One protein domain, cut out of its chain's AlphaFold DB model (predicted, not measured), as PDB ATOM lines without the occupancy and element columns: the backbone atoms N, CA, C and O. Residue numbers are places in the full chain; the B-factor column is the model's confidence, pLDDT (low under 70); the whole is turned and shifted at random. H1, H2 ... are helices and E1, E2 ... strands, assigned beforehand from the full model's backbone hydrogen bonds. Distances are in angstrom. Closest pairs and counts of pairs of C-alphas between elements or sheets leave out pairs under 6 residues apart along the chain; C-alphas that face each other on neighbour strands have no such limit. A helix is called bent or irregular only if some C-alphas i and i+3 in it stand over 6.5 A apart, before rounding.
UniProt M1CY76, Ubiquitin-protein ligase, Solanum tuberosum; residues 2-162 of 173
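AT A GLANCE: This is residues 2 to 162 of the 173 residues of the protein "Ubiquitin-protein ligase" of Solanum tuberosum (UniProt M1CY76). The chain is wound in stacked turns, a solenoid with one long sheet of seven parallel strands, E1, E2, E3, E4, E6, E8 and E9, as the wall along one side. The opposite side is less even: H1, the unnamed stretch of residues 42 to 55, H2, the small two-strand sheet E5 and E7, and H4 follow one another along it, while H3 sits near one end of the stack. The printed part has 161 residues with four named helices and nine named strands, in the order E1 H1 E2 E3 H2 E4 E5 E6 E7 E8 H3 H4 E9. The large sheet runs E1 E2 E3 E4 E6 E8 E9, all parallel, and the class is mixed, helices and strands. The whole is compact, with a radius of gyration of the C-alphas of 16.0 A, and its outline is elongated, with spans of 52 by 33 by 23 A.

IN THESE COORDINATES: Begin with the large sheet: find C-alpha 11 at (-12.511, -22.253, 58.747), where E1, residues 11 to 21, sets out on its 19.5 A. Next come E2, residues 34 to 41, 18.2 A long, E3, residues 56 to 60, and E4, residues 81 to 85, each of the last two 13.3 A long. E6, residues 102 to 106, is 13.5 A long, and E8, residues 122 to 128, is 19.8 A long. E9, residues 155 to 161, is 19.5 A long and ends at C-alpha 161, (-25.625, 1.405, 42.765). Look for the small sheet in E5, residues 92 to 96, 13.3 A long, and E7, residues 111 to 116, 15.8 A long. The helices are H1, residues 24 to 28, 7.5 A; H2, residues 66 to 74, 12.2 A, beginning at C-alpha 66, (-8.844, -16.999, 35.455); H3, residues 130 to 133, 7.3 A; and H4, residues 140 to 149, 15.6 A. H3 is irregular, with C-alphas 130 and 133 7.3 A apart, and H4 only just so, with C-alphas 141 and 144 6.7 A apart.

HOW THE PARTS SIT: The large sheet is twisted, and its edge strands are E1 and E9. Look at E3 and E4, parallel at 1 degree, where N 59 and O 83 are within hydrogen-bond range at 2.9 A. E8 and E9 are parallel at 10 degrees, with N 157 and O 123 at 2.8 A. At the other edge E1 and E2 are parallel at 6 degrees, with N 14 and O 36 at 2.9 A; E1 bends by 119 degrees at residue 18 and E2 by 81 degrees at residue 38. Three strand-helix-strand units, parallel neighbour strands joined through helices, have right-handed crossovers: E1, H1, E2; E3, H2, E4; and E8, H3 H4, E9. H3 only grazes the sheet, with its residues 130 to 132; H1, H2 and H4 are not on it. E5 and E7 are parallel at 19 degrees, with N 95 and O 113 at 2.8 A, and E5 is apart from E4 and E6. The closest C-alphas of H2 and E5 are those of Ser 74 and Asp 96, 5.2 A apart; those of E7 and H4 are Asn 116 and Tyr 149, 6.3 A apart. In H2 every O i to N i+4 pair is within hydrogen-bond range, against 0 of 1 in H1 and 1 of 6 in H4, where 2 of 2 and 5 of 7 O i to N i+3 pairs are; H3 is too short for an O i to N i+4 pair.

THE WHOLE: The two C-alphas farthest apart are those of Phe 3 and Asp 135, at 52.9 A. The printed part has no cut, and the link from E2 to E3, 14 residues, is long. The mean pLDDT of the printed part is 83.0; look for values under 70 at residues 2 to 6, 19, 108 to 109, 128 to 149 and 160 to 162.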
ATOM      1  N   HIS A   2       2.574 -22.534  59.495       60.22
ATOM      2  CA  HIS A   2       2.999 -23.950  59.488       60.22
ATOM      3  C   HIS A   2       2.443 -24.801  60.654       60.22
ATOM      4  O   HIS A   2       2.151 -25.981  60.491       60.22
ATOM      5  N   PHE A   3       2.247 -24.207  61.836       60.19
ATOM      6  CA  PHE A   3       1.616 -24.902  62.963       60.19
ATOM      7  C   PHE A   3       0.113 -25.150  62.749       60.19
ATOM      8  O   PHE A   3      -0.402 -26.195  63.136       60.19
ATOM      9  N   LEU A   4      -0.581 -24.223  62.084       63.03
ATOM     10  CA  LEU A   4      -2.018 -24.308  61.816       63.03
ATOM     11  C   LEU A   4      -2.339 -25.325  60.719       63.03
ATOM     12  O   LEU A   4      -3.345 -26.010  60.828       63.03
ATOM     13  N   SER A   5      -1.456 -25.530  59.732       61.25
ATOM     14  CA  SER A   5      -1.657 -26.588  58.722       61.25
ATOM     15  C   SER A   5      -1.631 -27.996  59.308       61.25
ATOM     16  O   SER A   5      -2.120 -28.931  58.684       61.25
ATOM     17  N   LYS A   6      -1.052 -28.152  60.504       65.00
ATOM     18  CA  LYS A   6      -1.043 -29.407  61.265       65.00
ATOM     19  C   LYS A   6      -2.259 -29.553  62.184       65.00
ATOM     20  O   LYS A   6      -2.434 -30.601  62.798       65.00
ATOM     21  N   LYS A   7      -3.083 -28.514  62.303       72.06
ATOM     22  CA  LYS A   7      -4.362 -28.549  63.012       72.06
ATOM     23  C   LYS A   7      -5.472 -28.830  61.995       72.06
ATOM     24  O   LYS A   7      -5.355 -28.475  60.824       72.06
ATOM     25  N   ASN A   8      -6.554 -29.467  62.438       83.25
ATOM     26  CA  ASN A   8      -7.750 -29.704  61.621       83.25
ATOM     27  C   ASN A   8      -8.547 -28.400  61.434       83.25
ATOM     28  O   ASN A   8      -9.705 -28.317  61.828       83.25
ATOM     29  N   VAL A   9      -7.907 -27.368  60.880       90.62
ATOM     30  CA  VAL A   9      -8.538 -26.079  60.592       90.62
ATOM     31  C   VAL A   9      -9.602 -26.296  59.524       90.62
ATOM     32  O   VAL A   9      -9.302 -26.802  58.439       90.62
ATOM     33  N   GLN A  10     -10.840 -25.939  59.858       94.62
ATOM     34  CA  GLN A  10     -11.992 -26.041  58.963       94.62
ATOM     35  C   GLN A  10     -12.443 -24.685  58.436       94.62
ATOM     36  O   GLN A  10     -13.042 -24.628  57.370       94.62
ATOM     37  N   GLU A  11     -12.120 -23.603  59.131       95.38
ATOM     38  CA  GLU A  11     -12.511 -22.253  58.747       95.38
ATOM     39  C   GLU A  11     -11.290 -21.361  58.855       95.38
ATOM     40  O   GLU A  11     -10.530 -21.441  59.827       95.38
ATOM     41  N   PHE A  12     -11.051 -20.571  57.818       93.94
ATOM     42  CA  PHE A  12      -9.890 -19.710  57.768       93.94
ATOM     43  C   PHE A  12     -10.214 -18.420  57.031       93.94
ATOM     44  O   PHE A  12     -10.585 -18.452  55.862       93.94
ATOM     45  N   THR A  13      -9.999 -17.303  57.712       94.12
ATOM     46  CA  THR A  13     -10.079 -15.962  57.139       94.12
ATOM     47  C   THR A  13      -8.693 -15.349  57.167       94.12
ATOM     48  O   THR A  13      -7.987 -15.428  58.179       94.12
ATOM     49  N   LEU A  14      -8.283 -14.754  56.052       91.81
ATOM     50  CA  LEU A  14      -7.010 -14.063  55.952       91.81
ATOM     51  C   LEU A  14      -7.172 -12.743  55.221       91.81
ATOM     52  O   LEU A  14      -7.449 -12.706  54.025       91.81
ATOM     53  N   HIS A  15      -6.888 -11.673  55.948       91.25
ATOM     54  CA  HIS A  15      -6.756 -10.334  55.403       91.25
ATOM     55  C   HIS A  15      -5.273  -9.996  55.336       91.25
ATOM     56  O   HIS A  15      -4.548 -10.126  56.328       91.25
ATOM     57  N   VAL A  16      -4.800  -9.626  54.153       83.38
ATOM     58  CA  VAL A  16      -3.404  -9.239  53.930       83.38
ATOM     59  C   VAL A  16      -3.364  -7.770  53.515       83.38
ATOM     60  O   VAL A  16      -4.387  -7.153  53.263       83.38
ATOM     61  N   ARG A  17      -2.180  -7.159  53.473       80.56
ATOM     62  CA  ARG A  17      -2.027  -5.886  52.761       80.56
ATOM     63  C   ARG A  17      -2.045  -6.144  51.255       80.56
ATOM     64  O   ARG A  17      -1.373  -7.083  50.814       80.56
ATOM     65  N   LEU A  18      -2.736  -5.280  50.511       73.12
ATOM     66  CA  LEU A  18      -2.916  -5.364  49.061       73.12
ATOM     67  C   LEU A  18      -1.607  -5.708  48.332       73.12
ATOM     68  O   LEU A  18      -0.561  -5.114  48.595       73.12
ATOM     69  N   GLY A  19      -1.669  -6.683  47.423       69.00
ATOM     70  CA  GLY A  19      -0.538  -7.097  46.585       69.00
ATOM     71  C   GLY A  19       0.407  -8.131  47.208       69.00
ATOM     72  O   GLY A  19       1.341  -8.575  46.542       69.00
ATOM     73  N   ASN A  20       0.176  -8.574  48.446       81.62
ATOM     74  CA  ASN A  20       0.987  -9.637  49.043       81.62
ATOM     75  C   ASN A  20       0.542 -11.039  48.606       81.62
ATOM     76  O   ASN A  20      -0.644 -11.328  48.425       81.62
ATOM     77  N   HIS A  21       1.518 -11.942  48.498       81.06
ATOM     78  CA  HIS A  21       1.273 -13.353  48.226       81.06
ATOM     79  C   HIS A  21       0.715 -14.086  49.442       81.06
ATOM     80  O   HIS A  21       1.100 -13.846  50.590       81.06
ATOM     81  N   LEU A  22      -0.143 -15.064  49.163       86.25
ATOM     82  CA  LEU A  22      -0.617 -15.989  50.176       86.25
ATOM     83  C   LEU A  22       0.523 -16.881  50.682       86.25
ATOM     84  O   LEU A  22       1.318 -17.400  49.895       86.25
ATOM     85  N   PRO A  23       0.590 -17.137  51.994       84.44
ATOM     86  CA  PRO A  23       1.570 -18.058  52.543       84.44
ATOM     87  C   PRO A  23       1.313 -19.475  52.029       84.44
ATOM     88  O   PRO A  23       0.226 -20.022  52.213       84.44
ATOM     89  N   HIS A  24       2.346 -20.122  51.478       83.50
ATOM     90  CA  HIS A  24       2.253 -21.461  50.871       83.50
ATOM     91  C   HIS A  24       1.576 -22.527  51.754       83.50
ATOM     92  O   HIS A  24       0.939 -23.447  51.251       83.50
ATOM     93  N   HIS A  25       1.681 -22.388  53.079       86.12
ATOM     94  CA  HIS A  25       1.069 -23.288  54.059       86.12
ATOM     95  C   HIS A  25      -0.464 -23.323  54.006       86.12
ATOM     96  O   HIS A  25      -1.050 -24.321  54.419       86.12
ATOM     97  N   LEU A  26      -1.106 -22.268  53.496       88.25
ATOM     98  CA  LEU A  26      -2.554 -22.205  53.307       88.25
ATOM     99  C   LEU A  26      -3.043 -23.335  52.389       88.25
ATOM    100  O   LEU A  26      -4.006 -24.030  52.700       88.25
ATOM    101  N   PHE A  27      -2.307 -23.603  51.309       88.94
ATOM    102  CA  PHE A  27      -2.637 -24.645  50.332       88.94
ATOM    103  C   PHE A  27      -2.421 -26.074  50.861       88.94
ATOM    104  O   PHE A  27      -2.769 -27.043  50.188       88.94
ATOM    105  N   ALA A  28      -1.866 -26.231  52.068       88.31
ATOM    106  CA  ALA A  28      -1.697 -27.525  52.726       88.31
ATOM    107  C   ALA A  28      -2.891 -27.917  53.619       88.31
ATOM    108  O   ALA A  28      -2.920 -29.039  54.132       88.31
ATOM    109  N   PHE A  29      -3.871 -27.028  53.832       89.62
ATOM    110  CA  PHE A  29      -5.017 -27.302  54.701       89.62
ATOM    111  C   PHE A  29      -5.946 -28.350  54.071       89.62
ATOM    112  O   PHE A  29      -6.578 -28.119  53.042       89.62
ATOM    113  N   ARG A  30      -6.046 -29.527  54.705       89.00
ATOM    114  CA  ARG A  30      -6.824 -30.670  54.183       89.00
ATOM    115  C   ARG A  30      -8.273 -30.723  54.666       89.00
ATOM    116  O   ARG A  30      -9.083 -31.413  54.053       89.00
ATOM    117  N   GLN A  31      -8.576 -30.053  55.777       93.12
ATOM    118  CA  GLN A  31      -9.902 -30.067  56.407       93.12
ATOM    119  C   GLN A  31     -10.692 -28.777  56.172       93.12
ATOM    120  O   GLN A  31     -11.781 -28.645  56.714       93.12
ATOM    121  N   LEU A  32     -10.158 -27.855  55.367       94.19
ATOM    122  CA  LEU A  32     -10.754 -26.545  55.147       94.19
ATOM    123  C   LEU A  32     -12.114 -26.669  54.451       94.19
ATOM    124  O   LEU A  32     -12.206 -27.278  53.386       94.19
ATOM    125  N   ARG A  33     -13.140 -26.093  55.077       96.88
ATOM    126  CA  ARG A  33     -14.542 -26.027  54.639       96.88
ATOM    127  C   ARG A  33     -14.972 -24.596  54.319       96.88
ATOM    128  O   ARG A  33     -15.768 -24.413  53.406       96.88
ATOM    129  N   TYR A  34     -14.416 -23.606  55.008       97.75
ATOM    130  CA  TYR A  34     -14.629 -22.184  54.745       97.75
ATOM    131  C   TYR A  34     -13.286 -21.483  54.538       97.75
ATOM    132  O   TYR A  34     -12.367 -21.665  55.343       97.75
ATOM    133  N   LEU A  35     -13.179 -20.697  53.470       96.56
ATOM    134  CA  LEU A  35     -12.024 -19.853  53.193       96.56
ATOM    135  C   LEU A  35     -12.492 -18.456  52.798       96.56
ATOM    136  O   LEU A  35     -13.184 -18.313  51.795       96.56
ATOM    137  N   GLU A  36     -12.035 -17.449  53.530       97.12
ATOM    138  CA  GLU A  36     -12.136 -16.048  53.131       97.12
ATOM    139  C   GLU A  36     -10.739 -15.470  52.924       97.12
ATOM    140  O   GLU A  36      -9.851 -15.626  53.770       97.12
ATOM    141  N   LEU A  37     -10.544 -14.801  51.793       95.56
ATOM    142  CA  LEU A  37      -9.306 -14.114  51.462       95.56
ATOM    143  C   LEU A  37      -9.594 -12.675  51.071       95.56
ATOM    144  O   LEU A  37     -10.438 -12.428  50.209       95.56
ATOM    145  N   GLN A  38      -8.826 -11.754  51.646       95.50
ATOM    146  CA  GLN A  38      -8.940 -10.337  51.346       95.50
ATOM    147  C   GLN A  38      -7.592  -9.707  50.984       95.50
ATOM    148  O   GLN A  38      -6.569 -10.020  51.606       95.50
ATOM    149  N   ASP A  39      -7.611  -8.810  49.992       93.75
ATOM    150  CA  ASP A  39      -6.506  -7.913  49.624       93.75
ATOM    151  C   ASP A  39      -5.197  -8.670  49.296       93.75
ATOM    152  O   ASP A  39      -4.109  -8.332  49.770       93.75
ATOM    153  N   CYS A  40      -5.279  -9.744  48.501       92.44
ATOM    154  CA  CYS A  40      -4.136 -10.631  48.253       92.44
ATOM    155  C   CYS A  40      -4.018 -11.136  46.809       92.44
ATOM    156  O   CYS A  40      -4.951 -11.080  46.010       92.44
ATOM    157  N   LEU A  41      -2.838 -11.678  46.490       92.31
ATOM    158  CA  LEU A  41      -2.580 -12.382  45.238       92.31
ATOM    159  C   LEU A  41      -2.821 -13.886  45.420       92.31
ATOM    160  O   LEU A  41      -2.031 -14.583  46.072       92.31
ATOM    161  N   PHE A  42      -3.875 -14.412  44.796       91.31
ATOM    162  CA  PHE A  42      -4.192 -15.837  44.822       91.31
ATOM    163  C   PHE A  42      -3.433 -16.584  43.720       91.31
ATOM    164  O   PHE A  42      -3.937 -16.859  42.632       91.31
ATOM    165  N   HIS A  43      -2.184 -16.927  44.038       89.56
ATOM    166  CA  HIS A  43      -1.301 -17.726  43.191       89.56
ATOM    167  C   HIS A  43      -0.960 -19.056  43.881       89.56
ATOM    168  O   HIS A  43      -0.001 -19.131  44.652       89.56
ATOM    169  N   PRO A  44      -1.762 -20.109  43.660       89.00
ATOM    170  CA  PRO A  44      -1.502 -21.437  44.203       89.00
ATOM    171  C   PRO A  44      -0.197 -22.028  43.640       89.00
ATOM    172  O   PRO A  44       0.152 -21.773  42.486       89.00
ATOM    173  N   PRO A  45       0.518 -22.868  44.411       88.56
ATOM    174  CA  PRO A  45       1.709 -23.547  43.920       88.56
ATOM    175  C   PRO A  45       1.368 -24.535  42.795       88.56
ATOM    176  O   PRO A  45       0.268 -25.095  42.739       88.56
ATOM    177  N   HIS A  46       2.346 -24.792  41.922       85.56
ATOM    178  CA  HIS A  46       2.198 -25.749  40.828       85.56
ATOM    179  C   HIS A  46       1.741 -27.124  41.345       85.56
ATOM    180  O   HIS A  46       2.259 -27.646  42.333       85.56
ATOM    181  N   GLY A  47       0.748 -27.714  40.676       84.12
ATOM    182  CA  GLY A  47       0.183 -29.010  41.053       84.12
ATOM    183  C   GLY A  47      -0.826 -28.976  42.207       84.12
ATOM    184  O   GLY A  47      -1.349 -30.036  42.564       84.12
ATOM    185  N   PHE A  48      -1.157 -27.806  42.771       89.31
ATOM    186  CA  PHE A  48      -2.238 -27.697  43.750       89.31
ATOM    187  C   PHE A  48      -3.559 -28.211  43.157       89.31
ATOM    188  O   PHE A  48      -4.011 -27.784  42.094       89.31
ATOM    189  N   LYS A  49      -4.182 -29.172  43.849       85.56
ATOM    190  CA  LYS A  49      -5.376 -29.882  43.369       85.56
ATOM    191  C   LYS A  49      -6.682 -29.312  43.933       85.56
ATOM    192  O   LYS A  49      -7.662 -30.050  43.965       85.56
ATOM    193  N   GLY A  50      -6.688 -28.056  44.377       87.50
ATOM    194  CA  GLY A  50      -7.843 -27.431  45.024       87.50
ATOM    195  C   GLY A  50      -8.090 -27.930  46.452       87.50
ATOM    196  O   GLY A  50      -7.419 -28.843  46.945       87.50
ATOM    197  N   PHE A  51      -9.080 -27.335  47.114       92.00
ATOM    198  CA  PHE A  51      -9.461 -27.674  48.483       92.00
ATOM    199  C   PHE A  51     -10.595 -28.705  48.474       92.00
ATOM    200  O   PHE A  51     -11.751 -28.396  48.213       92.00
ATOM    201  N   LYS A  52     -10.270 -29.964  48.781       93.44
ATOM    202  CA  LYS A  52     -11.206 -31.093  48.608       93.44
ATOM    203  C   LYS A  52     -12.444 -31.058  49.498       93.44
ATOM    204  O   LYS A  52     -13.421 -31.719  49.166       93.44
ATOM    205  N   LYS A  53     -12.387 -30.335  50.616       95.75
ATOM    206  CA  LYS A  53     -13.486 -30.225  51.579       95.75
ATOM    207  C   LYS A  53     -14.132 -28.841  51.621       95.75
ATOM    208  O   LYS A  53     -14.979 -28.619  52.481       95.75
ATOM    209  N   LEU A  54     -13.728 -27.940  50.724       97.25
ATOM    210  CA  LEU A  54     -14.198 -26.562  50.722       97.25
ATOM    211  C   LEU A  54     -15.660 -26.506  50.302       97.25
ATOM    212  O   LEU A  54     -16.028 -27.102  49.296       97.25
ATOM    213  N   ILE A  55     -16.451 -25.797  51.095       98.38
ATOM    214  CA  ILE A  55     -17.893 -25.608  50.937       98.38
ATOM    215  C   ILE A  55     -18.202 -24.152  50.618       98.38
ATOM    216  O   ILE A  55     -19.087 -23.884  49.814       98.38
ATOM    217  N   SER A  56     -17.466 -23.219  51.218       98.56
ATOM    218  CA  SER A  56     -17.652 -21.784  51.015       98.56
ATOM    219  C   SER A  56     -16.318 -21.131  50.698       98.56
ATOM    220  O   SER A  56     -15.327 -21.389  51.391       98.56
ATOM    221  N   LEU A  57     -16.309 -20.292  49.669       97.88
ATOM    222  CA  LEU A  57     -15.160 -19.494  49.277       97.88
ATOM    223  C   LEU A  57     -15.572 -18.045  49.060       97.88
ATOM    224  O   LEU A  57     -16.359 -17.767  48.155       97.88
ATOM    225  N   ASP A  58     -14.948 -17.152  49.818       98.00
ATOM    226  CA  ASP A  58     -15.168 -15.716  49.729       98.00
ATOM    227  C   ASP A  58     -13.848 -15.031  49.343       98.00
ATOM    228  O   ASP A  58     -12.836 -15.156  50.036       98.00
ATOM    229  N   LEU A  59     -13.834 -14.332  48.207       96.38
ATOM    230  CA  LEU A  59     -12.683 -13.565  47.728       96.38
ATOM    231  C   LEU A  59     -13.043 -12.083  47.621       96.38
ATOM    232  O   LEU A  59     -13.959 -11.718  46.886       96.38
ATOM    233  N   LEU A  60     -12.301 -11.238  48.331       95.31
ATOM    234  CA  LEU A  60     -12.519  -9.796  48.407       95.31
ATOM    235  C   LEU A  60     -11.234  -9.060  47.996       95.31
ATOM    236  O   LEU A  60     -10.186  -9.259  48.604       95.31
ATOM    237  N   HIS A  61     -11.269  -8.235  46.949       93.75
ATOM    238  CA  HIS A  61     -10.071  -7.541  46.435       93.75
ATOM    239  C   HIS A  61      -8.904  -8.489  46.100       93.75
ATOM    240  O   HIS A  61      -7.732  -8.202  46.361       93.75
ATOM    241  N   VAL A  62      -9.219  -9.667  45.554       93.50
ATOM    242  CA  VAL A  62      -8.221 -10.697  45.238       93.50
ATOM    243  C   VAL A  62      -7.853 -10.658  43.761       93.50
ATOM    244  O   VAL A  62      -8.713 -10.702  42.881       93.50
ATOM    245  N   THR A  63      -6.555 -10.654  43.471       93.44
ATOM    246  CA  THR A  63      -6.042 -10.824  42.105       93.44
ATOM    247  C   THR A  63      -5.741 -12.295  41.844       93.44
ATOM    248  O   THR A  63      -5.011 -12.927  42.615       93.44
ATOM    249  N   PHE A  64      -6.254 -12.848  40.745       92.94
ATOM    250  CA  PHE A  64      -5.963 -14.220  40.319       92.94
ATOM    251  C   PHE A  64      -5.947 -14.356  38.796       92.94
ATOM    252  O   PHE A  64      -6.437 -13.499  38.071       92.94
ATOM    253  N   VAL A  65      -5.379 -15.452  38.294       91.56
ATOM    254  CA  VAL A  65      -5.451 -15.813  36.870       91.56
ATOM    255  C   VAL A  65      -6.674 -16.705  36.647       91.56
ATOM    256  O   VAL A  65      -6.787 -17.753  37.288       91.56
ATOM    257  N   SER A  66      -7.562 -16.315  35.727       91.12
ATOM    258  CA  SER A  66      -8.844 -16.999  35.455       91.12
ATOM    259  C   SER A  66      -8.690 -18.514  35.243       91.12
ATOM    260  O   SER A  66      -9.320 -19.306  35.940       91.12
ATOM    261  N   SER A  67      -7.751 -18.946  34.391       90.31
ATOM    262  CA  SER A  67      -7.520 -20.373  34.099       90.31
ATOM    263  C   SER A  67      -7.111 -21.197  35.327       90.31
ATOM    264  O   SER A  67      -7.538 -22.342  35.494       90.31
ATOM    265  N   ILE A  68      -6.307 -20.611  36.217       89.56
ATOM    266  CA  ILE A  68      -5.875 -21.247  37.463       89.56
ATOM    267  C   ILE A  68      -7.058 -21.349  38.425       89.56
ATOM    268  O   ILE A  68      -7.269 -22.403  39.034       89.56
ATOM    269  N   PHE A  69      -7.827 -20.267  38.545       92.31
ATOM    270  CA  PHE A  69      -8.973 -20.190  39.437       92.31
ATOM    271  C   PHE A  69     -10.081 -21.168  39.028       92.31
ATOM    272  O   PHE A  69     -10.468 -22.005  39.842       92.31
ATOM    273  N   THR A  70     -10.500 -21.172  37.757       91.62
ATOM    274  CA  THR A  70     -11.491 -22.124  37.219       91.62
ATOM    275  C   THR A  70     -11.087 -23.574  37.493       91.62
ATOM    276  O   THR A  70     -11.902 -24.380  37.936       91.62
ATOM    277  N   ASN A  71      -9.805 -23.914  37.320       90.06
ATOM    278  CA  ASN A  71      -9.295 -25.251  37.618       90.06
ATOM    279  C   ASN A  71      -9.328 -25.610  39.122       90.06
ATOM    280  O   ASN A  71      -9.398 -26.787  39.469       90.06
ATOM    281  N   ILE A  72      -9.253 -24.638  40.033       89.94
ATOM    282  CA  ILE A  72      -9.382 -24.890  41.479       89.94
ATOM    283  C   ILE A  72     -10.833 -25.093  41.877       89.94
ATOM    284  O   ILE A  72     -11.117 -26.005  42.660       89.94
ATOM    285  N   ILE A  73     -11.728 -24.277  41.329       92.94
ATOM    286  CA  ILE A  73     -13.166 -24.385  41.556       92.94
ATOM    287  C   ILE A  73     -13.667 -25.753  41.085       92.94
ATOM    288  O   ILE A  73     -14.217 -26.497  41.895       92.94
ATOM    289  N   SER A  74     -13.322 -26.173  39.863       91.56
ATOM    290  CA  SER A  74     -13.705 -27.497  39.343       91.56
ATOM    291  C   SER A  74     -13.123 -28.666  40.145       91.56
ATOM    292  O   SER A  74     -13.676 -29.764  40.181       91.56
ATOM    293  N   LYS A  75     -12.008 -28.442  40.851       90.81
ATOM    294  CA  LYS A  75     -11.367 -29.434  41.728       90.81
ATOM    295  C   LYS A  75     -11.807 -29.361  43.194       90.81
ATOM    296  O   LYS A  75     -11.254 -30.120  44.006       90.81
ATOM    297  N   SER A  76     -12.781 -28.516  43.522       93.62
ATOM    298  CA  SER A  76     -13.369 -28.348  44.855       93.62
ATOM    299  C   SER A  76     -14.808 -28.884  44.849       93.62
ATOM    300  O   SER A  76     -15.761 -28.115  44.801       93.62
ATOM    301  N   PRO A  77     -14.996 -30.219  44.869       94.06
ATOM    302  CA  PRO A  77     -16.277 -30.846  44.542       94.06
ATOM    303  C   PRO A  77     -17.384 -30.596  45.570       94.06
ATOM    304  O   PRO A  77     -18.532 -30.887  45.273       94.06
ATOM    305  N   LEU A  78     -17.066 -30.104  46.770       97.06
ATOM    306  CA  LEU A  78     -18.055 -29.814  47.814       97.06
ATOM    307  C   LEU A  78     -18.459 -28.335  47.859       97.06
ATOM    308  O   LEU A  78     -19.172 -27.949  48.780       97.06
ATOM    309  N   LEU A  79     -17.977 -27.510  46.924       97.88
ATOM    310  CA  LEU A  79     -18.217 -26.074  46.942       97.88
ATOM    311  C   LEU A  79     -19.702 -25.786  46.688       97.88
ATOM    312  O   LEU A  79     -20.206 -26.053  45.601       97.88
ATOM    313  N   GLU A  80     -20.368 -25.218  47.689       98.44
ATOM    314  CA  GLU A  80     -21.781 -24.834  47.643       98.44
ATOM    315  C   GLU A  80     -21.968 -23.317  47.560       98.44
ATOM    316  O   GLU A  80     -22.993 -22.856  47.061       98.44
ATOM    317  N   ARG A  81     -20.998 -22.528  48.041       98.56
ATOM    318  CA  ARG A  81     -21.063 -21.063  48.035       98.56
ATOM    319  C   ARG A  81     -19.790 -20.447  47.485       98.56
ATOM    320  O   ARG A  81     -18.691 -20.791  47.922       98.56
ATOM    321  N   LEU A  82     -19.959 -19.511  46.560       97.75
ATOM    322  CA  LEU A  82     -18.874 -18.738  45.984       97.75
ATOM    323  C   LEU A  82     -19.245 -17.259  45.972       97.75
ATOM    324  O   LEU A  82     -20.228 -16.870  45.344       97.75
ATOM    325  N   ARG A  83     -18.424 -16.446  46.633       97.19
ATOM    326  CA  ARG A  83     -18.529 -14.993  46.637       97.19
ATOM    327  C   ARG A  83     -17.261 -14.382  46.063       97.19
ATOM    328  O   ARG A  83     -16.161 -14.665  46.535       97.19
ATOM    329  N   LEU A  84     -17.421 -13.519  45.070       95.44
ATOM    330  CA  LEU A  84     -16.334 -12.753  44.471       95.44
ATOM    331  C   LEU A  84     -16.694 -11.267  44.515       95.44
ATOM    332  O   LEU A  84     -17.699 -10.851  43.941       95.44
ATOM    333  N   CYS A  85     -15.870 -10.471  45.181       93.06
ATOM    334  CA  CYS A  85     -16.059  -9.033  45.302       93.06
ATOM    335  C   CYS A  85     -14.796  -8.301  44.861       93.06
ATOM    336  O   CYS A  85     -13.724  -8.524  45.433       93.06
ATOM    337  N   SER A  86     -14.929  -7.432  43.857       91.19
ATOM    338  CA  SER A  86     -13.865  -6.544  43.376       91.19
ATOM    339  C   SER A  86     -12.539  -7.278  43.133       91.19
ATOM    340  O   SER A  86     -11.466  -6.830  43.537       91.19
ATOM    341  N   CYS A  87     -12.603  -8.472  42.545       92.06
ATOM    342  CA  CYS A  87     -11.405  -9.250  42.221       92.06
ATOM    343  C   CYS A  87     -10.670  -8.584  41.044       92.06
ATOM    344  O   CYS A  87     -11.137  -7.587  40.524       92.06
ATOM    345  N   THR A  88      -9.528  -9.064  40.548       90.75
ATOM    346  CA  THR A  88      -8.864  -8.454  39.361       90.75
ATOM    347  C   THR A  88      -8.124  -9.488  38.511       90.75
ATOM    348  O   THR A  88      -7.993 -10.641  38.921       90.75
ATOM    349  N   ASN A  89      -7.635  -9.063  37.335       91.50
ATOM    350  CA  ASN A  89      -6.817  -9.854  36.401       91.50
ATOM    351  C   ASN A  89      -7.579 -10.954  35.623       91.50
ATOM    352  O   ASN A  89      -7.025 -11.987  35.243       91.50
ATOM    353  N   PHE A  90      -8.861 -10.700  35.354       88.69
ATOM    354  CA  PHE A  90      -9.666 -11.446  34.389       88.69
ATOM    355  C   PHE A  90     -10.731 -10.538  33.768       88.69
ATOM    356  O   PHE A  90     -11.284  -9.691  34.466       88.69
ATOM    357  N   ASP A  91     -11.046 -10.761  32.493       86.06
ATOM    358  CA  ASP A  91     -12.195 -10.135  31.819       86.06
ATOM    359  C   ASP A  91     -13.410 -11.065  31.839       86.06
ATOM    360  O   ASP A  91     -14.556 -10.646  32.021       86.06
ATOM    361  N   THR A  92     -13.145 -12.364  31.683       84.75
ATOM    362  CA  THR A  92     -14.142 -13.427  31.687       84.75
ATOM    363  C   THR A  92     -13.751 -14.533  32.662       84.75
ATOM    364  O   THR A  92     -12.571 -14.866  32.839       84.75
ATOM    365  N   LEU A  93     -14.758 -15.110  33.312       88.62
ATOM    366  CA  LEU A  93     -14.579 -16.236  34.216       88.62
ATOM    367  C   LEU A  93     -15.642 -17.304  33.968       88.62
ATOM    368  O   LEU A  93     -16.840 -17.038  34.038       88.62
ATOM    369  N   GLU A  94     -15.178 -18.521  33.697       88.94
ATOM    370  CA  GLU A  94     -16.019 -19.707  33.555       88.94
ATOM    371  C   GLU A  94     -16.063 -20.476  34.882       88.94
ATOM    372  O   GLU A  94     -15.022 -20.812  35.459       88.94
ATOM    373  N   ILE A  95     -17.273 -20.765  35.357       90.31
ATOM    374  CA  ILE A  95     -17.555 -21.511  36.580       90.31
ATOM    375  C   ILE A  95     -18.039 -22.918  36.219       90.31
ATOM    376  O   ILE A  95     -19.084 -23.104  35.590       90.31
ATOM    377  N   ASP A  96     -17.272 -23.913  36.655       90.94
ATOM    378  CA  ASP A  96     -17.612 -25.337  36.615       90.94
ATOM    379  C   ASP A  96     -17.631 -25.847  38.057       90.94
ATOM    380  O   ASP A  96     -16.584 -26.106  38.655       90.94
ATOM    381  N   ALA A  97     -18.823 -25.874  38.649       92.62
ATOM    382  CA  ALA A  97     -19.046 -26.180  40.052       92.62
ATOM    383  C   ALA A  97     -20.412 -26.861  40.222       92.62
ATOM    384  O   ALA A  97     -21.423 -26.223  40.504       92.62
ATOM    385  N   GLY A  98     -20.431 -28.188  40.058       93.00
ATOM    386  CA  GLY A  98     -21.670 -28.969  39.998       93.00
ATOM    387  C   GLY A  98     -22.580 -28.876  41.232       93.00
ATOM    388  O   GLY A  98     -23.792 -28.985  41.094       93.00
ATOM    389  N   ASN A  99     -22.003 -28.647  42.417       96.06
ATOM    390  CA  ASN A  99     -22.726 -28.547  43.693       96.06
ATOM    391  C   ASN A  99     -22.938 -27.099  44.164       96.06
ATOM    392  O   ASN A  99     -23.383 -26.884  45.293       96.06
ATOM    393  N   LEU A 100     -22.603 -26.107  43.333       96.69
ATOM    394  CA  LEU A 100     -22.740 -24.700  43.693       96.69
ATOM    395  C   LEU A 100     -24.222 -24.340  43.812       96.69
ATOM    396  O   LEU A 100     -24.970 -24.549  42.865       96.69
ATOM    397  N   LYS A 101     -24.612 -23.781  44.959       96.94
ATOM    398  CA  LYS A 101     -25.988 -23.376  45.292       96.94
ATOM    399  C   LYS A 101     -26.150 -21.868  45.370       96.94
ATOM    400  O   LYS A 101     -27.186 -21.338  44.985       96.94
ATOM    401  N   PHE A 102     -25.119 -21.175  45.845       97.00
ATOM    402  CA  PHE A 102     -25.115 -19.726  45.986       97.00
ATOM    403  C   PHE A 102     -23.920 -19.123  45.262       97.00
ATOM    404  O   PHE A 102     -22.771 -19.511  45.503       97.00
ATOM    405  N   PHE A 103     -24.201 -18.132  44.428       94.94
ATOM    406  CA  PHE A 103     -23.190 -17.322  43.779       94.94
ATOM    407  C   PHE A 103     -23.464 -15.840  44.010       94.94
ATOM    408  O   PHE A 103     -24.553 -15.347  43.712       94.94
ATOM    409  N   GLU A 104     -22.451 -15.131  44.500       93.69
ATOM    410  CA  GLU A 104     -22.467 -13.677  44.585       93.69
ATOM    411  C   GLU A 104     -21.276 -13.074  43.844       93.69
ATOM    412  O   GLU A 104     -20.128 -13.497  44.020       93.69
ATOM    413  N   PHE A 105     -21.564 -12.066  43.026       90.69
ATOM    414  CA  PHE A 105     -20.579 -11.352  42.231       90.69
ATOM    415  C   PHE A 105     -20.784  -9.847  42.354       90.69
ATOM    416  O   PHE A 105     -21.866  -9.345  42.058       90.69
ATOM    417  N   ILE A 106     -19.747  -9.136  42.786       89.00
ATOM    418  CA  ILE A 106     -19.765  -7.683  42.972       89.00
ATOM    419  C   ILE A 106     -18.633  -7.096  42.136       89.00
ATOM    420  O   ILE A 106     -17.474  -7.144  42.551       89.00
ATOM    421  N   GLU A 107     -18.951  -6.602  40.940       76.81
ATOM    422  CA  GLU A 107     -17.966  -6.070  39.991       76.81
ATOM    423  C   GLU A 107     -18.639  -5.257  38.864       76.81
ATOM    424  O   GLU A 107     -19.811  -5.456  38.552       76.81
ATOM    425  N   GLU A 108     -17.883  -4.375  38.204       65.69
ATOM    426  CA  GLU A 108     -18.408  -3.438  37.195       65.69
ATOM    427  C   GLU A 108     -18.256  -3.905  35.740       65.69
ATOM    428  O   GLU A 108     -19.113  -3.637  34.896       65.69
ATOM    429  N   THR A 109     -17.139  -4.559  35.403       68.75
ATOM    430  CA  THR A 109     -16.689  -4.686  34.000       68.75
ATOM    431  C   THR A 109     -16.581  -6.113  33.483       68.75
ATOM    432  O   THR A 109     -16.363  -6.318  32.288       68.75
ATOM    433  N   LYS A 110     -16.730  -7.113  34.350       80.25
ATOM    434  CA  LYS A 110     -16.351  -8.491  34.036       80.25
ATOM    435  C   LYS A 110     -17.543  -9.380  33.762       80.25
ATOM    436  O   LYS A 110     -18.630  -9.179  34.294       80.25
ATOM    437  N   SER A 111     -17.307 -10.406  32.954       80.50
ATOM    438  CA  SER A 111     -18.333 -11.369  32.561       80.50
ATOM    439  C   SER A 111     -18.144 -12.714  33.257       80.50
ATOM    440  O   SER A 111     -17.034 -13.247  33.311       80.50
ATOM    441  N   ILE A 112     -19.245 -13.292  33.736       84.12
ATOM    442  CA  ILE A 112     -19.287 -14.629  34.337       84.12
ATOM    443  C   ILE A 112     -20.073 -15.569  33.425       84.12
ATOM    444  O   ILE A 112     -21.133 -15.204  32.918       84.12
ATOM    445  N   PHE A 113     -19.571 -16.788  33.250       84.06
ATOM    446  CA  PHE A 113     -20.230 -17.863  32.518       84.06
ATOM    447  C   PHE A 113     -20.304 -19.109  33.388       84.06
ATOM    448  O   PHE A 113     -19.341 -19.448  34.070       84.06
ATOM    449  N   PHE A 114     -21.418 -19.826  33.327       85.94
ATOM    450  CA  PHE A 114     -21.570 -21.103  34.017       85.94
ATOM    451  C   PHE A 114     -21.514 -22.229  33.001       85.94
ATOM    452  O   PHE A 114     -22.375 -22.335  32.134       85.94
ATOM    453  N   LYS A 115     -20.485 -23.066  33.114       86.50
ATOM    454  CA  LYS A 115     -20.338 -24.276  32.305       86.50
ATOM    455  C   LYS A 115     -21.200 -25.410  32.853       86.50
ATOM    456  O   LYS A 115     -21.777 -26.184  32.099       86.50
ATOM    457  N   ASN A 116     -21.230 -25.525  34.179       85.50
ATOM    458  CA  ASN A 116     -21.870 -26.610  34.909       85.50
ATOM    459  C   ASN A 116     -22.159 -26.144  36.343       85.50
ATOM    460  O   ASN A 116     -21.251 -26.092  37.173       85.50
ATOM    461  N   ALA A 117     -23.411 -25.774  36.611       90.25
ATOM    462  CA  ALA A 117     -23.891 -25.391  37.938       90.25
ATOM    463  C   ALA A 117     -25.387 -25.738  38.096       90.25
ATOM    464  O   ALA A 117     -26.213 -24.856  38.329       90.25
ATOM    465  N   PRO A 118     -25.767 -27.020  37.935       90.50
ATOM    466  CA  PRO A 118     -27.166 -27.423  37.894       90.50
ATOM    467  C   PRO A 118     -27.904 -27.173  39.212       90.50
ATOM    468  O   PRO A 118     -29.113 -26.984  39.187       90.50
ATOM    469  N   MET A 119     -27.182 -27.156  40.337       94.19
ATOM    470  CA  MET A 119     -27.726 -26.923  41.677       94.19
ATOM    471  C   MET A 119     -27.787 -25.442  42.068       94.19
ATOM    472  O   MET A 119     -28.054 -25.145  43.230       94.19
ATOM    473  N   LEU A 120     -27.501 -24.516  41.147       93.31
ATOM    474  CA  LEU A 120     -27.422 -23.099  41.482       93.31
ATOM    475  C   LEU A 120     -28.819 -22.547  41.761       93.31
ATOM    476  O   LEU A 120     -29.609 -22.357  40.844       93.31
ATOM    477  N   GLU A 121     -29.104 -22.306  43.038       94.69
ATOM    478  CA  GLU A 121     -30.406 -21.873  43.550       94.69
ATOM    479  C   GLU A 121     -30.502 -20.350  43.644       94.69
ATOM    480  O   GLU A 121     -31.562 -19.778  43.404       94.69
ATOM    481  N   LYS A 122     -29.396 -19.681  43.983       93.31
ATOM    482  CA  LYS A 122     -29.370 -18.237  44.211       93.31
ATOM    483  C   LYS A 122     -28.184 -17.572  43.534       93.31
ATOM    484  O   LYS A 122     -27.030 -17.927  43.776       93.31
ATOM    485  N   VAL A 123     -28.488 -16.547  42.748       90.25
ATOM    486  CA  VAL A 123     -27.515 -15.693  42.070       90.25
ATOM    487  C   VAL A 123     -27.763 -14.252  42.484       90.25
ATOM    488  O   VAL A 123     -28.869 -13.738  42.340       90.25
ATOM    489  N   THR A 124     -26.736 -13.599  43.019       89.56
ATOM    490  CA  THR A 124     -26.786 -12.178  43.377       89.56
ATOM    491  C   THR A 124     -25.657 -11.437  42.683       89.56
ATOM    492  O   THR A 124     -24.487 -11.761  42.867       89.56
ATOM    493  N   LEU A 125     -26.009 -10.459  41.858       85.19
ATOM    494  CA  LEU A 125     -25.064  -9.682  41.072       85.19
ATOM    495  C   LEU A 125     -25.212  -8.216  41.447       85.19
ATOM    496  O   LEU A 125     -26.301  -7.656  41.326       85.19
ATOM    497  N   PHE A 126     -24.123  -7.608  41.896       82.50
ATOM    498  CA  PHE A 126     -24.051  -6.187  42.194       82.50
ATOM    499  C   PHE A 126     -23.162  -5.503  41.167       82.50
ATOM    500  O   PHE A 126     -21.980  -5.827  41.036       82.50
ATOM    501  N   PHE A 127     -23.738  -4.531  40.472       71.50
ATOM    502  CA  PHE A 127     -23.040  -3.691  39.516       71.50
ATOM    503  C   PHE A 127     -22.841  -2.314  40.134       71.50
ATOM    504  O   PHE A 127     -23.797  -1.672  40.576       71.50
ATOM    505  N   ILE A 128     -21.593  -1.866  40.161       65.56
ATOM    506  CA  ILE A 128     -21.242  -0.515  40.584       65.56
ATOM    507  C   ILE A 128     -21.122   0.313  39.283       65.56
ATOM    508  O   ILE A 128     -20.421  -0.082  38.353       65.56
ATOM    509  N   GLY A 129     -21.907   1.390  39.139       57.53
ATOM    510  CA  GLY A 129     -21.849   2.301  37.977       57.53
ATOM    511  C   GLY A 129     -23.023   2.260  36.970       57.53
ATOM    512  O   GLY A 129     -23.881   1.380  36.974       57.53
ATOM    513  N   GLN A 130     -23.060   3.259  36.071       51.94
ATOM    514  CA  GLN A 130     -24.229   3.716  35.279       51.94
ATOM    515  C   GLN A 130     -24.807   2.753  34.205       51.94
ATOM    516  O   GLN A 130     -25.729   3.125  33.480       51.94
ATOM    517  N   ARG A 131     -24.304   1.523  34.033       51.03
ATOM    518  CA  ARG A 131     -24.609   0.707  32.828       51.03
ATOM    519  C   ARG A 131     -25.874  -0.154  32.890       51.03
ATOM    520  O   ARG A 131     -26.138  -0.897  31.948       51.03
ATOM    521  N   LEU A 132     -26.668  -0.069  33.954       48.72
ATOM    522  CA  LEU A 132     -27.864  -0.907  34.097       48.72
ATOM    523  C   LEU A 132     -29.048  -0.507  33.202       48.72
ATOM    524  O   LEU A 132     -29.995  -1.280  33.104       48.72
ATOM    525  N   LEU A 133     -29.009   0.649  32.529       45.47
ATOM    526  CA  LEU A 133     -30.163   1.169  31.776       45.47
ATOM    527  C   LEU A 133     -29.999   1.183  30.252       45.47
ATOM    528  O   LEU A 133     -30.892   1.650  29.550       45.47
ATOM    529  N   THR A 134     -28.902   0.651  29.711       42.06
ATOM    530  CA  THR A 134     -28.773   0.455  28.262       42.06
ATOM    531  C   THR A 134     -28.746  -1.033  27.960       42.06
ATOM    532  O   THR A 134     -27.845  -1.729  28.428       42.06
ATOM    533  N   ASP A 135     -29.698  -1.491  27.147       42.31
ATOM    534  CA  ASP A 135     -29.976  -2.860  26.661       42.31
ATOM    535  C   ASP A 135     -28.780  -3.657  26.074       42.31
ATOM    536  O   ASP A 135     -28.931  -4.739  25.514       42.31
ATOM    537  N   THR A 136     -27.563  -3.126  26.164       44.28
ATOM    538  CA  THR A 136     -26.356  -3.575  25.466       44.28
ATOM    539  C   THR A 136     -25.211  -3.961  26.398       44.28
ATOM    540  O   THR A 136     -24.091  -4.167  25.926       44.28
ATOM    541  N   SER A 137     -25.444  -4.114  27.710       51.47
ATOM    542  CA  SER A 137     -24.405  -4.726  28.544       51.47
ATOM    543  C   SER A 137     -24.128  -6.153  28.021       51.47
ATOM    544  O   SER A 137     -25.072  -6.908  27.758       51.47
ATOM    545  N   PRO A 138     -22.856  -6.569  27.856       50.19
ATOM    546  CA  PRO A 138     -22.509  -7.925  27.409       50.19
ATOM    547  C   PRO A 138     -23.034  -9.028  28.351       50.19
ATOM    548  O   PRO A 138     -22.974 -10.214  28.026       50.19
ATOM    549  N   PHE A 139     -23.572  -8.642  29.509       48.97
ATOM    550  CA  PHE A 139     -24.215  -9.520  30.469       48.97
ATOM    551  C   PHE A 139     -25.690  -9.802  30.130       48.97
ATOM    552  O   PHE A 139     -26.097 -10.965  30.126       48.97
ATOM    553  N   CYS A 140     -26.481  -8.781  29.763       45.44
ATOM    554  CA  CYS A 140     -27.902  -8.954  29.415       45.44
ATOM    555  C   CYS A 140     -28.102  -9.900  28.225       45.44
ATOM    556  O   CYS A 140     -29.021 -10.716  28.219       45.44
ATOM    557  N   SER A 141     -27.187  -9.873  27.255       50.12
ATOM    558  CA  SER A 141     -27.212 -10.780  26.101       50.12
ATOM    559  C   SER A 141     -26.827 -12.227  26.435       50.12
ATOM    560  O   SER A 141     -27.135 -13.137  25.666       50.12
ATOM    561  N   ASN A 142     -26.183 -12.469  27.583       52.94
ATOM    562  CA  ASN A 142     -25.833 -13.808  28.050       52.94
ATOM    563  C   ASN A 142     -26.820 -14.365  29.082       52.94
ATOM    564  O   ASN A 142     -26.852 -15.580  29.238       52.94
ATOM    565  N   LEU A 143     -27.666 -13.545  29.716       54.22
ATOM    566  CA  LEU A 143     -28.689 -13.990  30.680       54.22
ATOM    567  C   LEU A 143     -29.611 -15.087  30.121       54.22
ATOM    568  O   LEU A 143     -29.956 -16.027  30.827       54.22
ATOM    569  N   THR A 144     -29.941 -15.051  28.831       53.16
ATOM    570  CA  THR A 144     -30.705 -16.130  28.176       53.16
ATOM    571  C   THR A 144     -29.963 -17.470  28.166       53.16
ATOM    572  O   THR A 144     -30.595 -18.520  28.251       53.16
ATOM    573  N   LYS A 145     -28.624 -17.458  28.134       57.91
ATOM    574  CA  LYS A 145     -27.793 -18.663  28.282       57.91
ATOM    575  C   LYS A 145     -27.710 -19.129  29.735       57.91
ATOM    576  O   LYS A 145     -27.563 -20.325  29.949       57.91
ATOM    577  N   PHE A 146     -27.830 -18.235  30.725       60.94
ATOM    578  CA  PHE A 146     -27.765 -18.606  32.148       60.94
ATOM    579  C   PHE A 146     -28.842 -19.630  32.510       60.94
ATOM    580  O   PHE A 146     -28.539 -20.644  33.136       60.94
ATOM    581  N   PHE A 147     -30.074 -19.411  32.048       61.62
ATOM    582  CA  PHE A 147     -31.202 -20.287  32.370       61.62
ATOM    583  C   PHE A 147     -31.040 -21.714  31.835       61.62
ATOM    584  O   PHE A 147     -31.569 -22.648  32.429       61.62
ATOM    585  N   HIS A 148     -30.271 -21.915  30.759       67.94
ATOM    586  CA  HIS A 148     -30.011 -23.258  30.237       67.94
ATOM    587  C   HIS A 148     -29.172 -24.115  31.201       67.94
ATOM    588  O   HIS A 148     -29.350 -25.329  31.259       67.94
ATOM    589  N   TYR A 149     -28.272 -23.495  31.968       65.44
ATOM    590  CA  TYR A 149     -27.304 -24.199  32.816       65.44
ATOM    591  C   TYR A 149     -27.708 -24.277  34.298       65.44
ATOM    592  O   TYR A 149     -26.976 -24.875  35.087       65.44
ATOM    593  N   MET A 150     -28.852 -23.694  34.678       72.56
ATOM    594  CA  MET A 150     -29.310 -23.564  36.071       72.56
ATOM    595  C   MET A 150     -30.799 -23.922  36.212       72.56
ATOM    596  O   MET A 150     -31.625 -23.061  36.517       72.56
ATOM    597  N   PRO A 151     -31.184 -25.189  35.992       77.00
ATOM    598  CA  PRO A 151     -32.578 -25.613  36.127       77.00
ATOM    599  C   PRO A 151     -33.142 -25.418  37.546       77.00
ATOM    600  O   PRO A 151     -34.358 -25.386  37.709       77.00
ATOM    601  N   SER A 152     -32.286 -25.297  38.565       86.12
ATOM    602  CA  SER A 152     -32.676 -25.128  39.969       86.12
ATOM    603  C   SER A 152     -32.698 -23.676  40.458       86.12
ATOM    604  O   SER A 152     -32.862 -23.469  41.657       86.12
ATOM    605  N   LEU A 153     -32.544 -22.678  39.581       85.56
ATOM    606  CA  LEU A 153     -32.502 -21.271  39.991       85.56
ATOM    607  C   LEU A 153     -33.843 -20.824  40.596       85.56
ATOM    608  O   LEU A 153     -34.870 -20.824  39.920       85.56
ATOM    609  N   LEU A 154     -33.812 -20.414  41.864       89.00
ATOM    610  CA  LEU A 154     -34.964 -19.927  42.631       89.00
ATOM    611  C   LEU A 154     -34.942 -18.403  42.779       89.00
ATOM    612  O   LEU A 154     -35.987 -17.760  42.733       89.00
ATOM    613  N   GLU A 155     -33.752 -17.827  42.955       87.50
ATOM    614  CA  GLU A 155     -33.568 -16.402  43.216       87.50
ATOM    615  C   GLU A 155     -32.493 -15.806  42.302       87.50
ATOM    616  O   GLU A 155     -31.333 -16.224  42.321       87.50
ATOM    617  N   LEU A 156     -32.869 -14.772  41.546       86.69
ATOM    618  CA  LEU A 156     -31.950 -13.941  40.774       86.69
ATOM    619  C   LEU A 156     -32.089 -12.486  41.224       86.69
ATOM    620  O   LEU A 156     -33.092 -11.838  40.938       86.69
ATOM    621  N   ASN A 157     -31.064 -11.976  41.903       83.38
ATOM    622  CA  ASN A 157     -30.989 -10.588  42.341       83.38
ATOM    623  C   ASN A 157     -29.989  -9.830  41.468       83.38
ATOM    624  O   ASN A 157     -28.811 -10.188  41.413       83.38
ATOM    625  N   LEU A 158     -30.462  -8.776  40.809       79.88
ATOM    626  CA  LEU A 158     -29.640  -7.837  40.050       79.88
ATOM    627  C   LEU A 158     -29.721  -6.483  40.757       79.88
ATOM    628  O   LEU A 158     -30.758  -5.824  40.732       79.88
ATOM    629  N   CYS A 159     -28.645  -6.094  41.428       73.00
ATOM    630  CA  CYS A 159     -28.564  -4.861  42.196       73.00
ATOM    631  C   CYS A 159     -27.615  -3.876  41.510       73.00
ATOM    632  O   CYS A 159     -26.535  -4.245  41.056       73.00
ATOM    633  N   GLY A 160     -28.019  -2.610  41.455       64.62
ATOM    634  CA  GLY A 160     -27.209  -1.511  40.948       64.62
ATOM    635  C   GLY A 160     -27.031  -0.434  41.992       64.62
ATOM    636  O   GLY A 160     -28.010  -0.064  42.639       64.62
ATOM    637  N   SER A 161     -25.824   0.108  42.122       53.91
ATOM    638  CA  SER A 161     -25.625   1.405  42.765       53.91
ATOM    639  C   SER A 161     -25.285   2.456  41.710       53.91
ATOM    640  O   SER A 161     -24.341   2.312  40.929       53.91
ATOM    641  N   ILE A 162     -26.076   3.530  41.687       46.00
ATOM    642  CA  ILE A 162     -25.693   4.773  41.019       46.00
ATOM    643  C   ILE A 162     -24.688   5.433  41.963       46.00
ATOM    644  O   ILE A 162     -25.046   5.806  43.079       46.00
TER     645      ILE A 162